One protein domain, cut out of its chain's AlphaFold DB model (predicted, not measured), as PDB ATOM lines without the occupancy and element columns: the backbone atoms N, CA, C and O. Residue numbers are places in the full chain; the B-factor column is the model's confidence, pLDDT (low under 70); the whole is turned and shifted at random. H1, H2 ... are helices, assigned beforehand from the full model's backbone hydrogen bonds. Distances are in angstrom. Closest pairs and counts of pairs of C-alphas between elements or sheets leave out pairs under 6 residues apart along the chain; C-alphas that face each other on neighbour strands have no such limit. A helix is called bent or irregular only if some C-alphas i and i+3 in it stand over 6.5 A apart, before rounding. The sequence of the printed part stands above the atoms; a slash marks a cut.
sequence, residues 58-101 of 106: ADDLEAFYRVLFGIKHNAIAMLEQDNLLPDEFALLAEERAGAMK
ATOM      1  N   ALA A  58     163.030 152.589  77.293       94.25
ATOM      2  CA  ALA A  58     161.767 152.133  76.713       94.25
ATOM      3  C   ALA A  58     161.559 150.621  76.929       94.25
ATOM      4  O   ALA A  58     160.453 150.206  77.269       94.25
ATOM      5  N   ASP A  59     162.632 149.835  76.820       97.44
ATOM      6  CA  ASP A  59     162.611 148.380  76.992       97.44
ATOM      7  C   ASP A  59     162.261 147.980  78.434       97.44
ATOM      8  O   ASP A  59     161.441 147.084  78.649       97.44
ATOM      9  N   ASP A  60     162.824 148.670  79.434       97.94
ATOM     10  CA  ASP A  60     162.503 148.429  80.847       97.94
ATOM     11  C   ASP A  60     161.048 148.784  81.151       97.94
ATOM     12  O   ASP A  60     160.351 148.057  81.865       97.94
ATOM     13  N   LEU A  61     160.565 149.892  80.583       96.81
ATOM     14  CA  LEU A  61     159.182 150.316  80.744       96.81
ATOM     15  C   LEU A  61     158.210 149.329  80.078       96.81
ATOM     16  O   LEU A  61     157.170 149.001  80.652       96.81
ATOM     17  N   GLU A  62     158.553 148.804  78.900       97.44
ATOM     18  CA  GLU A  62     157.780 147.763  78.223       97.44
ATOM     19  C   GLU A  62     157.774 146.453  79.025       97.44
ATOM     20  O   GLU A  62     156.720 145.834  79.213       97.44
ATOM     21  N   ALA A  63     158.928 146.043  79.556       97.94
ATOM     22  CA  ALA A  63     159.035 144.872  80.418       97.94
ATOM     23  C   ALA A  63     158.182 145.024  81.683       97.94
ATOM     24  O   ALA A  63     157.448 144.099  82.044       97.94
ATOM     25  N   PHE A  64     158.212 146.204  82.307       97.69
ATOM     26  CA  PHE A  64     157.365 146.538  83.445       97.69
ATOM     27  C   PHE A  64     155.878 146.425  83.095       97.69
ATOM     28  O   PHE A  64     155.137 145.747  83.811       97.69
ATOM     29  N   TYR A  65     155.436 147.009  81.974       96.75
ATOM     30  CA  TYR A  65     154.041 146.899  81.545       96.75
ATOM     31  C   TYR A  65     153.624 145.451  81.311       96.75
ATOM     32  O   TYR A  65     152.560 145.047  81.777       96.75
ATOM     33  N   ARG A  66     154.462 144.646  80.651       97.38
ATOM     34  CA  ARG A  66     154.183 143.225  80.415       97.38
ATOM     35  C   ARG A  66     153.983 142.460  81.724       97.38
ATOM     36  O   ARG A  66     153.009 141.717  81.846       97.38
ATOM     37  N   VAL A  67     154.862 142.663  82.706       98.19
ATOM     38  CA  VAL A  67     154.743 142.025  84.027       98.19
ATOM     39  C   VAL A  67     153.477 142.495  84.745       98.19
ATOM     40  O   VAL A  67     152.688 141.667  85.199       98.19
ATOM     41  N   LEU A  68     153.234 143.808  84.793       96.94
ATOM     42  CA  LEU A  68     152.069 144.383  85.462       96.94
ATOM     43  C   LEU A  68     150.748 143.904  84.839       96.94
ATOM     44  O   LEU A  68     149.799 143.591  85.559       96.94
ATOM     45  N   PHE A  69     150.679 143.801  83.509       93.25
ATOM     46  CA  PHE A  69     149.508 143.264  82.821       93.25
ATOM     47  C   PHE A  69     149.288 141.780  83.113       93.25
ATOM     48  O   PHE A  69     148.136 141.387  83.294       93.25
ATOM     49  N   GLY A  70     150.356 140.982  83.218       94.56
ATOM     50  CA  GLY A  70     150.269 139.583  83.641       94.56
ATOM     51  C   GLY A  70     149.693 139.444  85.051       94.56
ATOM     52  O   GLY A  70     148.751 138.682  85.258       94.56
ATOM     53  N   ILE A  71     150.179 140.251  86.002       95.44
ATOM     54  CA  ILE A  71     149.652 140.286  87.378       95.44
ATOM     55  C   ILE A  71     148.164 140.655  87.375       95.44
ATOM     56  O   ILE A  71     147.356 139.957  87.985       95.44
ATOM     57  N   LYS A  72     147.781 141.714  86.650       89.44
ATOM     58  CA  LYS A  72     146.381 142.146  86.538       89.44
ATOM     59  C   LYS A  72     145.490 141.048  85.951       89.44
ATOM     60  O   LYS A  72     144.393 140.831  86.451       89.44
ATOM     61  N   HIS A  73     145.940 140.386  84.886       88.38
ATOM     62  CA  HIS A  73     145.186 139.309  84.246       88.38
ATOM     63  C   HIS A  73     144.938 138.150  85.215       88.38
ATOM     64  O   HIS A  73     143.800 137.714  85.361       88.38
ATOM     65  N   ASN A  74     145.978 137.723  85.933       90.94
ATOM     66  CA  ASN A  74     145.864 136.660  86.924       90.94
ATOM     67  C   ASN A  74     144.914 137.050  88.063       90.94
ATOM     68  O   ASN A  74     144.079 136.246  88.458       90.94
ATOM     69  N   ALA A  75     144.991 138.292  88.552       86.69
ATOM     70  CA  ALA A  75     144.095 138.784  89.597       86.69
ATOM     71  C   ALA A  75     142.622 138.786  89.153       86.69
ATOM     72  O   ALA A  75     141.755 138.371  89.913       86.69
ATOM     73  N   ILE A  76     142.332 139.206  87.915       85.56
ATOM     74  CA  ILE A  76     140.971 139.142  87.356       85.56
ATOM     75  C   ILE A  76     140.500 137.689  87.270       85.56
ATOM     76  O   ILE A  76     139.401 137.387  87.721       85.56
ATOM     77  N   ALA A  77     141.342 136.783  86.762       84.00
ATOM     78  CA  ALA A  77     141.002 135.367  86.674       84.00
ATOM     79  C   ALA A  77     140.708 134.752  88.055       84.00
ATOM     80  O   ALA A  77     139.781 133.958  88.176       84.00
ATOM     81  N   MET A  78     141.443 135.152  89.101       83.12
ATOM     82  CA  MET A  78     141.165 134.731  90.479       83.12
ATOM     83  C   MET A  78     139.795 135.219  90.966       83.12
ATOM     84  O   MET A  78     139.043 134.430  91.525       83.12
ATOM     85  N   LEU A  79     139.453 136.487  90.718       78.50
ATOM     86  CA  LEU A  79     138.163 137.070  91.113       78.50
ATOM     87  C   LEU A  79     136.969 136.475  90.354       78.50
ATOM     88  O   LEU A  79     135.861 136.422  90.879       78.50
ATOM     89  N   GLU A  80     137.175 136.063  89.102       73.50
ATOM     90  CA  GLU A  80     136.147 135.399  88.292       73.50
ATOM     91  C   GLU A  80     135.939 133.934  88.699       73.50
ATOM     92  O   GLU A  80     134.843 133.399  88.522       73.50
ATOM     93  N   GLN A  81     136.977 133.285  89.234       65.12
ATOM     94  CA  GLN A  81     136.938 131.888  89.674       65.12
ATOM     95  C   GLN A  81     136.441 131.726  91.112       65.12
ATOM     96  O   GLN A  81     135.844 130.700  91.419       65.12
ATOM     97  N   ASP A  82     136.645 132.725  91.969       53.72
ATOM     98  CA  ASP A  82     136.247 132.692  93.369       53.72
ATOM     99  C   ASP A  82     135.951 134.114  93.863       53.72
ATOM    100  O   ASP A  82     136.687 135.058  93.576       53.72
ATOM    101  N   ASN A  83     134.885 134.279  94.652       55.09
ATOM    102  CA  ASN A  83     134.502 135.541  95.295       55.09
ATOM    103  C   ASN A  83     135.476 135.887  96.448       55.09
ATOM    104  O   ASN A  83     135.076 136.010  97.605       55.09
ATOM    105  N   LEU A  84     136.765 135.994  96.127       58.81
ATOM    106  CA  LEU A  84     137.897 136.197  97.021       58.81
ATOM    107  C   LEU A  84     138.648 137.456  96.580       58.81
ATOM    108  O   LEU A  84     139.715 137.411  95.971       58.81
ATOM    109  N   LEU A  85     138.088 138.612  96.933       53.59
ATOM    110  CA  LEU A  85     138.966 139.720  97.289       53.59
ATOM    111  C   LEU A  85     139.636 139.320  98.610       53.59
ATOM    112  O   LEU A  85     138.912 138.988  99.549       53.59
ATOM    113  N   PRO A  86     140.976 139.321  98.705       56.06
ATOM    114  CA  PRO A  86     141.642 139.197  99.995       56.06
ATOM    115  C   PRO A  86     141.088 140.271 100.942       56.06
ATOM    116  O   PRO A  86     140.893 141.410 100.509       56.06
ATOM    117  N   ASP A  87     140.815 139.922 102.202       55.19
ATOM    118  CA  ASP A  87     140.118 140.791 103.172       55.19
ATOM    119  C   ASP A  87     140.752 142.196 103.291       55.19
ATOM    120  O   ASP A  87     140.071 143.199 103.499       55.19
ATOM    121  N   GLU A  88     142.062 142.294 103.057       53.88
ATOM    122  CA  GLU A  88     142.833 143.542 103.005       53.88
ATOM    123  C   GLU A  88     142.417 144.524 101.888       53.88
ATOM    124  O   GLU A  88     142.588 145.733 102.041       53.88
ATOM    125  N   PHE A  89     141.814 144.044 100.794       48.75
ATOM    126  CA  PHE A  89     141.239 144.873  99.725       48.75
ATOM    127  C   PHE A  89     139.728 145.102  99.883       48.75
ATOM    128  O   PHE A  89     139.184 146.001  99.235       48.75
ATOM    129  N   ALA A  90     139.049 144.345 100.752       54.69
ATOM    130  CA  ALA A  90     137.635 144.557 101.067       54.69
ATOM    131  C   ALA A  90     137.414 145.879 101.830       54.69
ATOM    132  O   ALA A  90     136.456 146.602 101.552       54.69
ATOM    133  N   LEU A  91     138.360 146.265 102.694       50.59
ATOM    134  CA  LEU A  91     138.327 147.526 103.449       50.59
ATOM    135  C   LEU A  91     138.248 148.779 102.551       50.59
ATOM    136  O   LEU A  91     137.516 149.716 102.861       50.59
ATOM    137  N   LEU A  92     138.912 148.778 101.388       49.25
ATOM    138  CA  LEU A  92     138.839 149.888 100.421       49.25
ATOM    139  C   LEU A  92     137.483 149.965  99.694       49.25
ATOM    140  O   LEU A  92     137.077 151.036  99.230       49.25
ATOM    141  N   ALA A  93     136.774 148.839  99.574       48.41
ATOM    142  CA  ALA A  93     135.422 148.803  99.024       48.41
ATOM    143  C   ALA A  93     134.394 149.324 100.045       48.41
ATOM    144  O   ALA A  93     133.476 150.060  99.670       48.41
ATOM    145  N   GLU A  94     134.586 149.014 101.330       47.88
ATOM    146  CA  GLU A  94     133.730 149.482 102.422       47.88
ATOM    147  C   GLU A  94     133.907 150.977 102.728       47.88
ATOM    148  O   GLU A  94     132.906 151.665 102.928       47.88
ATOM    149  N   GLU A  95     135.122 151.536 102.655       50.78
ATOM    150  CA  GLU A  95     135.340 152.989 102.791       50.78
ATOM    151  C   GLU A  95     134.606 153.793 101.703       50.78
ATOM    152  O   GLU A  95     134.034 154.855 101.975       50.78
ATOM    153  N   ARG A  96     134.526 153.263 100.474       47.69
ATOM    154  CA  ARG A  96     133.712 153.855  99.397       47.69
ATOM    155  C   ARG A  96     132.208 153.743  99.641       47.69
ATOM    156  O   ARG A  96     131.471 154.628  99.210       47.69
ATOM    157  N   ALA A  97     131.748 152.683 100.302       50.41
ATOM    158  CA  ALA A  97     130.340 152.508 100.653       50.41
ATOM    159  C   ALA A  97     129.932 153.373 101.863       50.41
ATOM    160  O   ALA A  97     128.835 153.933 101.881       50.41
ATOM    161  N   GLY A  98     130.828 153.542 102.842       47.31
ATOM    162  CA  GLY A  98     130.637 154.377 104.031       47.31
ATOM    163  C   GLY A  98     130.634 155.878 103.734       47.31
ATOM    164  O   GLY A  98     129.820 156.607 104.300       47.31
ATOM    165  N   ALA A  99     131.444 156.335 102.772       46.94
ATOM    166  CA  ALA A  99     131.459 157.729 102.311       46.94
ATOM    167  C   ALA A  99     130.190 158.156 101.532       46.94
ATOM    168  O   ALA A  99     130.084 159.310 101.119       46.94
ATOM    169  N   MET A 100     129.230 157.244 101.318       41.81
ATOM    170  CA  MET A 100     127.974 157.495 100.601       41.81
ATOM    171  C   MET A 100     126.725 157.463 101.501       41.81
ATOM    172  O   MET A 100     125.607 157.415 100.983       41.81
ATOM    173  N   LYS A 101     126.872 157.516 102.835       43.25
ATOM    174  CA  LYS A 101     125.738 157.818 103.723       43.25
ATOM    175  C   LYS A 101     125.549 159.339 103.819       43.25
ATOM    176  O   LYS A 101     126.470 160.017 104.268       43.25
TER     177      LYS A 101
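Overview. This is residues 58 to 101 of the 106 residues of the protein "HTH marR-type domain-containing protein" of Moniliophthora perniciosa (strain FA553 / isolate CP02) (UniProt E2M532). What shape does the longest helix take part in? The long helix H1 makes one arm of an open L, and the shorter helix H2 makes the other, with residues 82 to 86 at the corner and no packed core between the arms. What is the make-up? The printed part has 44 residues with two named helices, H1 then H2, and no named strand; its class is all helix. How compact is it? It is extended, with a radius of gyration of the C-alphas of 14.9 A, and elongated, with spans of 46 by 25 by 14 A.

Along the chain. Where is the longest helix? H1 is residues 58 to 81, 34.6 A from first to last C-alpha. C-alpha 58 is at (161.767, 152.133, 76.713) and C-alpha 81 at (136.938, 131.888, 89.674). Where is the other helix? H2 is residues 87 to 98, 16.6 A long between its end C-alphas, and C-alpha 98 is at (130.637, 154.377, 104.031). Is either helix bent? Neither H1 nor H2 is bent or irregular, but H2 only just: C-alphas 88 and 91 are 6.0 A apart.

Arrangement. How does H1 stand to H2? They are apart, with no C-alpha of the one within 8 A of the other. What joins them? A tight link of five residues, 82 to 86, joins them. How do their backbones look? In H1 every O i to N i+4 pair is within hydrogen-bond range. In H2 4 of 8 such pairs are, beside 5 of 9 O i to N i+3 pairs.

Size, cuts and confidence. How large is it? The two C-alphas farthest apart, those of Asp 59 and Lys 101, are 46.5 A apart. Is there a cut? The printed part has no cut. Where is confidence low? Residues 81 to 101 have pLDDT under 70; the mean is 91 in H1, 50 in H2 and 72.5 over the printed part of this model.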